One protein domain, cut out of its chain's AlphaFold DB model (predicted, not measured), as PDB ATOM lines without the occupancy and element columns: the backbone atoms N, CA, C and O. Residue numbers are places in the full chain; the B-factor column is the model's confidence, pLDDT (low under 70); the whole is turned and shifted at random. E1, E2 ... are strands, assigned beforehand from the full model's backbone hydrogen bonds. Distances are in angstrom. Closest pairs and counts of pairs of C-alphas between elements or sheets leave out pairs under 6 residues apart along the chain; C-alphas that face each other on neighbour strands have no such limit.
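AT A GLANCE: This is residues 2 to 60 of the 60 residues of an uncharacterized protein of Bacteroidetes bacterium (UniProt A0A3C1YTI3). With little regular structure, this domain is one long, slender hairpin of two strands, E1 and E2, with a long winding stretch without named elements, residues 2 to 32, looping over one side of it. The hairpin makes the length of an elongated whole spanning 40 by 22 by 20 A. The printed part has 59 residues, with no named helix and two strands, E1 then E2, in one antiparallel sheet; the class is all strand, with 21 residues in named elements. The whole is loose, with a radius of gyration of the C-alphas of 13.2 A.

HOW THE PARTS SIT: E1, residues 33 to 42, and E2, residues 48 to 58, form a hairpin with a tight link of 5 residues. They are antiparallel, with 163 degrees between their directions. C-alphas 36 and 55 face each other at 4.4 A. N 39 and O 52, 2.8 A apart, and N 58 and O 33, 2.8 A apart, are within hydrogen-bond range.

IN THESE COORDINATES: E1 begins at C-alpha 33 (113.457, 209.425, 168.263) and measures 29.4 A. E2 measures 28.7 A and ends at C-alpha 58 (112.981, 204.132, 168.293).

THE WHOLE: The C-alphas farthest apart, of Thr 45 and Arg 60, are 42.0 A apart. The printed part has no cut. Residue 2 has pLDDT under 70.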
ATOM      1  N   ASN A   2     124.977 219.479 163.770       61.38
ATOM      2  CA  ASN A   2     125.981 218.443 164.008       61.38
ATOM      3  C   ASN A   2     125.260 217.277 164.683       61.38
ATOM      4  O   ASN A   2     124.804 217.424 165.812       61.38
ATOM      5  N   GLY A   3     125.072 216.168 163.967       71.81
ATOM      6  CA  GLY A   3     124.551 214.947 164.578       71.81
ATOM      7  C   GLY A   3     125.539 214.420 165.619       71.81
ATOM      8  O   GLY A   3     126.750 214.466 165.402       71.81
ATOM      9  N   GLU A   4     125.029 213.927 166.742       87.31
ATOM     10  CA  GLU A   4     125.839 213.224 167.737       87.31
ATOM     11  C   GLU A   4     126.136 211.803 167.239       87.31
ATOM     12  O   GLU A   4     125.228 211.072 166.831       87.31
ATOM     13  N   LYS A   5     127.411 211.401 167.251       89.81
ATOM     14  CA  LYS A   5     127.795 210.016 166.959       89.81
ATOM     15  C   LYS A   5     127.478 209.155 168.178       89.81
ATOM     16  O   LYS A   5     128.033 209.377 169.244       89.81
ATOM     17  N   LEU A   6     126.599 208.171 168.003       92.94
ATOM     18  CA  LEU A   6     126.152 207.307 169.103       92.94
ATOM     19  C   LEU A   6     126.962 206.019 169.219       92.94
ATOM     20  O   LEU A   6     127.173 205.532 170.330       92.94
ATOM     21  N   LYS A   7     127.338 205.435 168.075       94.19
ATOM     22  CA  LYS A   7     128.047 204.159 167.995       94.19
ATOM     23  C   LYS A   7     128.738 203.995 166.644       94.19
ATOM     24  O   LYS A   7     128.134 204.299 165.615       94.19
ATOM     25  N   VAL A   8     129.958 203.461 166.658       93.69
ATOM     26  CA  VAL A   8     130.687 203.009 165.464       93.69
ATOM     27  C   VAL A   8     130.965 201.505 165.550       93.69
ATOM     28  O   VAL A   8     131.207 200.963 166.633       93.69
ATOM     29  N   PHE A   9     130.891 200.831 164.402       91.75
ATOM     30  CA  PHE A   9     131.264 199.430 164.229       91.75
ATOM     31  C   PHE A   9     132.288 199.346 163.096       91.75
ATOM     32  O   PHE A   9     131.924 199.493 161.933       91.75
ATOM     33  N   ASP A  10     133.553 199.113 163.443       89.50
ATOM     34  CA  ASP A  10     134.655 199.003 162.483       89.50
ATOM     35  C   ASP A  10     135.072 197.543 162.279       89.50
ATOM     36  O   ASP A  10     134.829 196.687 163.132       89.50
ATOM     37  N   ASN A  11     135.744 197.263 161.159       84.50
ATOM     38  CA  ASN A  11     136.278 195.937 160.815       84.50
ATOM     39  C   ASN A  11     135.215 194.823 160.764       84.50
ATOM     40  O   ASN A  11     135.505 193.657 161.033       84.50
ATOM     41  N   VAL A  12     133.977 195.172 160.402       86.12
ATOM     42  CA  VAL A  12     132.909 194.195 160.175       86.12
ATOM     43  C   VAL A  12     133.149 193.514 158.830       86.12
ATOM     44  O   VAL A  12     132.948 194.110 157.775       86.12
ATOM     45  N   THR A  13     133.598 192.261 158.868       81.56
ATOM     46  CA  THR A  13     133.900 191.451 157.674       81.56
ATOM     47  C   THR A  13     132.821 190.416 157.353       81.56
ATOM     48  O   THR A  13     132.926 189.707 156.353       81.56
ATOM     49  N   THR A  14     131.782 190.311 158.186       82.88
ATOM     50  CA  THR A  14     130.695 189.337 158.018       82.88
ATOM     51  C   THR A  14     129.587 189.898 157.122       82.88
ATOM     52  O   THR A  14     129.330 191.102 157.098       82.88
ATOM     53  N   SER A  15     128.899 189.015 156.395       78.69
ATOM     54  CA  SER A  15     127.715 189.356 155.594       78.69
ATOM     55  C   SER A  15     126.400 189.271 156.380       78.69
ATOM     56  O   SER A  15     125.346 189.591 155.838       78.69
ATOM     57  N   GLU A  16     126.444 188.868 157.653       83.56
ATOM     58  CA  GLU A  16     125.258 188.650 158.499       83.56
ATOM     59  C   GLU A  16     124.649 189.956 159.036       83.56
ATOM     60  O   GLU A  16     123.596 189.952 159.675       83.56
ATOM     61  N   GLY A  17     125.285 191.093 158.747       82.19
ATOM     62  CA  GLY A  17     124.871 192.403 159.227       82.19
ATOM     63  C   GLY A  17     125.345 192.692 160.652       82.19
ATOM     64  O   GLY A  17     126.154 191.973 161.235       82.19
ATOM     65  N   ILE A  18     124.863 193.804 161.207       89.38
ATOM     66  CA  ILE A  18     125.252 194.292 162.533       89.38
ATOM     67  C   ILE A  18     124.030 194.236 163.445       89.38
ATOM     68  O   ILE A  18     123.015 194.875 163.170       89.38
ATOM     69  N   SER A  19     124.147 193.515 164.561       90.00
ATOM     70  CA  SER A  19     123.171 193.564 165.649       90.00
ATOM     71  C   SER A  19     123.623 194.575 166.697       90.00
ATOM     72  O   SER A  19     124.734 194.488 167.225       90.00
ATOM     73  N   TRP A  20     122.766 195.548 167.008       92.19
ATOM     74  CA  TRP A  20     123.055 196.587 167.990       92.19
ATOM     75  C   TRP A  20     122.007 196.599 169.099       92.19
ATOM     76  O   TRP A  20     120.804 196.592 168.860       92.19
ATOM     77  N   ASN A  21     122.477 196.676 170.342       92.94
ATOM     78  CA  ASN A  21     121.652 196.696 171.549       92.94
ATOM     79  C   ASN A  21     121.031 198.069 171.874       92.94
ATOM     80  O   ASN A  21     120.517 198.250 172.979       92.94
ATOM     81  N   MET A  22     121.105 199.038 170.954       93.50
ATOM     82  CA  MET A  22     120.537 200.387 171.106       93.50
ATOM     83  C   MET A  22     121.110 201.167 172.301       93.50
ATOM     84  O   MET A  22     120.431 201.993 172.918       93.50
ATOM     85  N   LYS A  23     122.374 200.899 172.647       94.44
ATOM     86  CA  LYS A  23     123.141 201.664 173.635       94.44
ATOM     87  C   LYS A  23     124.228 202.490 172.956       94.44
ATOM     88  O   LYS A  23     124.923 201.998 172.068       94.44
ATOM     89  N   SER A  24     124.391 203.725 173.415       93.00
ATOM     90  CA  SER A  24     125.522 204.592 173.071       93.00
ATOM     91  C   SER A  24     126.866 203.971 173.483       93.00
ATOM     92  O   SER A  24     126.913 203.001 174.246       93.00
ATOM     93  N   GLU A  25     127.975 204.551 173.027       91.62
ATOM     94  CA  GLU A  25     129.332 204.149 173.431       91.62
ATOM     95  C   GLU A  25     129.566 204.193 174.945       91.62
ATOM     96  O   GLU A  25     130.260 203.330 175.474       91.62
ATOM     97  N   ASN A  26     128.891 205.098 175.655       91.44
ATOM     98  CA  ASN A  26     128.955 205.202 177.116       91.44
ATOM     99  C   ASN A  26     128.092 204.150 177.846       91.44
ATOM    100  O   ASN A  26     127.963 204.191 179.065       91.44
ATOM    101  N   GLY A  27     127.443 203.231 177.122       93.25
ATOM    102  CA  GLY A  27     126.602 202.171 177.689       93.25
ATOM    103  C   GLY A  27     125.171 202.597 178.043       93.25
ATOM    104  O   GLY A  27     124.363 201.753 178.440       93.25
ATOM    105  N   ASN A  28     124.824 203.871 177.847       94.12
ATOM    106  CA  ASN A  28     123.476 204.387 178.076       94.12
ATOM    107  C   ASN A  28     122.537 203.987 176.937       94.12
ATOM    108  O   ASN A  28     122.913 204.089 175.768       94.12
ATOM    109  N   LEU A  29     121.307 203.589 177.269       94.31
ATOM    110  CA  LEU A  29     120.246 203.384 176.280       94.31
ATOM    111  C   LEU A  29     119.942 204.693 175.549       94.31
ATOM    112  O   LEU A  29     119.804 205.737 176.187       94.31
ATOM    113  N   ILE A  30     119.785 204.623 174.229       94.81
ATOM    114  CA  ILE A  30     119.375 205.783 173.435       94.81
ATOM    115  C   ILE A  30     117.897 206.121 173.689       94.81
ATOM    116  O   ILE A  30     117.098 205.272 174.106       94.81
ATOM    117  N   SER A  31     117.545 207.385 173.473       94.50
ATOM    118  CA  SER A  31     116.190 207.907 173.661       94.50
ATOM    119  C   SER A  31     115.225 207.473 172.545       94.50
ATOM    120  O   SER A  31     115.603 206.865 171.549       94.50
ATOM    121  N   THR A  32     113.937 207.777 172.727       96.19
ATOM    122  CA  THR A  32     112.940 207.705 171.644       96.19
ATOM    123  C   THR A  32     113.242 208.792 170.616       96.19
ATOM    124  O   THR A  32     113.559 209.919 170.995       96.19
ATOM    125  N   GLY A  33     113.146 208.472 169.326       94.81
ATOM    126  CA  GLY A  33     113.457 209.425 168.263       94.81
ATOM    127  C   GLY A  33     113.771 208.776 166.920       94.81
ATOM    128  O   GLY A  33     113.722 207.555 166.772       94.81
ATOM    129  N   ILE A  34     114.090 209.616 165.935       94.94
ATOM    130  CA  ILE A  34     114.555 209.188 164.612       94.94
ATOM    131  C   ILE A  34     116.072 209.312 164.573       94.94
ATOM    132  O   ILE A  34     116.625 210.372 164.862       94.94
ATOM    133  N   TYR A  35     116.724 208.239 164.155       94.69
ATOM    134  CA  TYR A  35     118.170 208.137 164.060       94.69
ATOM    135  C   TYR A  35     118.584 207.828 162.629       94.69
ATOM    136  O   TYR A  35     117.829 207.216 161.872       94.69
ATOM    137  N   LEU A  36     119.794 208.246 162.271       95.44
ATOM    138  CA  LEU A  36     120.420 207.953 160.988       95.44
ATOM    139  C   LEU A  36     121.515 206.908 161.186       95.44
ATOM    140  O   LEU A  36     122.233 206.947 162.183       95.44
ATOM    141  N   TYR A  37     121.672 206.019 160.213       94.31
ATOM    142  CA  TYR A  37     122.850 205.167 160.103       94.31
ATOM    143  C   TYR A  37     123.516 205.372 158.745       94.31
ATOM    144  O   TYR A  37     122.859 205.686 157.749       94.31
ATOM    145  N   ARG A  38     124.835 205.182 158.722       94.12
ATOM    146  CA  ARG A  38     125.670 205.229 157.525       94.12
ATOM    147  C   ARG A  38     126.593 204.019 157.545       94.12
ATOM    148  O   ARG A  38     127.331 203.844 158.508       94.12
ATOM    149  N   VAL A  39     126.524 203.200 156.504       93.44
ATOM    150  CA  VAL A  39     127.394 202.037 156.299       93.44
ATOM    151  C   VAL A  39     128.263 202.315 155.085       93.44
ATOM    152  O   VAL A  39     127.742 202.641 154.019       93.44
ATOM    153  N   GLU A  40     129.572 202.185 155.249       94.12
ATOM    154  CA  GLU A  40     130.548 202.283 154.168       94.12
ATOM    155  C   GLU A  40     131.178 200.913 153.943       94.12
ATOM    156  O   GLU A  40     131.648 200.280 154.886       94.12
ATOM    157  N   GLN A  41     131.181 200.454 152.693       93.12
ATOM    158  CA  GLN A  41     131.933 199.273 152.294       93.12
ATOM    159  C   GLN A  41     133.292 199.717 151.770       93.12
ATOM    160  O   GLN A  41     133.358 200.580 150.893       93.12
ATOM    161  N   LEU A  42     134.353 199.109 152.291       92.25
ATOM    162  CA  LEU A  42     135.720 199.344 151.841       92.25
ATOM    163  C   LEU A  42     136.197 198.181 150.961       92.25
ATOM    164  O   LEU A  42     135.838 197.025 151.200       92.25
ATOM    165  N   ASN A  43     137.000 198.479 149.941       91.50
ATOM    166  CA  ASN A  43     137.753 197.471 149.189       91.50
ATOM    167  C   ASN A  43     139.087 197.125 149.885       91.50
ATOM    168  O   ASN A  43     139.408 197.637 150.956       91.50
ATOM    169  N   GLY A  44     139.896 196.273 149.249       90.31
ATOM    170  CA  GLY A  44     141.212 195.872 149.764       90.31
ATOM    171  C   GLY A  44     142.263 196.992 149.851       90.31
ATOM    172  O   GLY A  44     143.329 196.754 150.409       90.31
ATOM    173  N   THR A  45     141.989 198.191 149.322       95.25
ATOM    174  CA  THR A  45     142.849 199.386 149.417       95.25
ATOM    175  C   THR A  45     142.286 200.447 150.371       95.25
ATOM    176  O   THR A  45     142.800 201.561 150.411       95.25
ATOM    177  N   ASN A  46     141.271 200.102 151.178       91.19
ATOM    178  CA  ASN A  46     140.552 201.006 152.087       91.19
ATOM    179  C   ASN A  46     139.821 202.164 151.391       91.19
ATOM    180  O   ASN A  46     139.506 203.175 152.020       91.19
ATOM    181  N   GLU A  47     139.510 202.025 150.106       96.19
ATOM    182  CA  GLU A  47     138.661 202.975 149.398       96.19
ATOM    183  C   GLU A  47     137.192 202.585 149.556       96.19
ATOM    184  O   GLU A  47     136.830 201.406 149.503       96.19
ATOM    185  N   ILE A  48     136.333 203.592 149.720       95.44
ATOM    186  CA  ILE A  48     134.888 203.401 149.832       95.44
ATOM    187  C   ILE A  48     134.332 203.026 148.458       95.44
ATOM    188  O   ILE A  48     134.363 203.828 147.527       95.44
ATOM    189  N   THR A  49     133.780 201.824 148.340       96.44
ATOM    190  CA  THR A  49     133.146 201.331 147.107       96.44
ATOM    191  C   THR A  49     131.632 201.430 147.137       96.44
ATOM    192  O   THR A  49     130.998 201.494 146.086       96.44
ATOM    193  N   ASN A  50     131.038 201.461 148.330       95.19
ATOM    194  CA  ASN A  50     129.601 201.602 148.499       95.19
ATOM    195  C   ASN A  50     129.280 202.390 149.771       95.19
ATOM    196  O   ASN A  50     129.993 202.308 150.772       95.19
ATOM    197  N   THR A  51     128.190 203.150 149.743       96.31
ATOM    198  CA  THR A  51     127.667 203.876 150.903       96.31
ATOM    199  C   THR A  51     126.162 203.682 150.978       96.31
ATOM    200  O   THR A  51     125.433 204.037 150.056       96.31
ATOM    201  N   ILE A  52     125.691 203.169 152.111       94.31
ATOM    202  CA  ILE A  52     124.271 203.010 152.411       94.31
ATOM    203  C   ILE A  52     123.927 203.957 153.554       94.31
ATOM    204  O   ILE A  52     124.542 203.910 154.619       94.31
ATOM    205  N   ILE A  53     122.932 204.814 153.339       96.00
ATOM    206  CA  ILE A  53     122.396 205.709 154.365       96.00
ATOM    207  C   ILE A  53     120.940 205.340 154.587       96.00
ATOM    208  O   ILE A  53     120.175 205.189 153.636       96.00
ATOM    209  N   GLY A  54     120.550 205.227 155.848       95.75
ATOM    210  CA  GLY A  54     119.169 204.974 156.215       95.75
ATOM    211  C   GLY A  54     118.799 205.635 157.528       95.75
ATOM    212  O   GLY A  54     119.601 206.317 158.169       95.75
ATOM    213  N   LYS A  55     117.541 205.439 157.911       95.50
ATOM    214  CA  LYS A  55     116.995 205.938 159.165       95.50
ATOM    215  C   LYS A  55     116.134 204.881 159.830       95.50
ATOM    216  O   LYS A  55     115.498 204.086 159.143       95.50
ATOM    217  N   PHE A  56     116.070 204.923 161.149       94.06
ATOM    218  CA  PHE A  56     115.155 204.104 161.933       94.06
ATOM    219  C   PHE A  56     114.529 204.945 163.042       94.06
ATOM    220  O   PHE A  56     115.089 205.957 163.466       94.06
ATOM    221  N   ALA A  57     113.347 204.531 163.485       95.31
ATOM    222  CA  ALA A  57     112.674 205.123 164.628       95.31
ATOM    223  C   ALA A  57     112.822 204.199 165.837       95.31
ATOM    224  O   ALA A  57     112.664 202.985 165.725       95.31
ATOM    225  N   VAL A  58     113.098 204.788 166.993       94.69
ATOM    226  CA  VAL A  58     112.981 204.132 168.293       94.69
ATOM    227  C   VAL A  58     111.705 204.639 168.928       94.69
ATOM    228  O   VAL A  58     111.563 205.847 169.103       94.69
ATOM    229  N   ILE A  59     110.799 203.720 169.255       91.88
ATOM    230  CA  ILE A  59     109.518 203.996 169.908       91.88
ATOM    231  C   ILE A  59     109.457 203.140 171.174       91.88
ATOM    232  O   ILE A  59     109.884 201.983 171.154       91.88
ATOM    233  N   ARG A  60     108.965 203.721 172.268       82.25
ATOM    234  CA  ARG A  60     108.702 203.047 173.542       82.25
ATOM    235  C   ARG A  60     107.280 203.316 173.992       82.25
ATOM    236  O   ARG A  60     106.781 204.416 173.668       82.25
TER     237      ARG A  60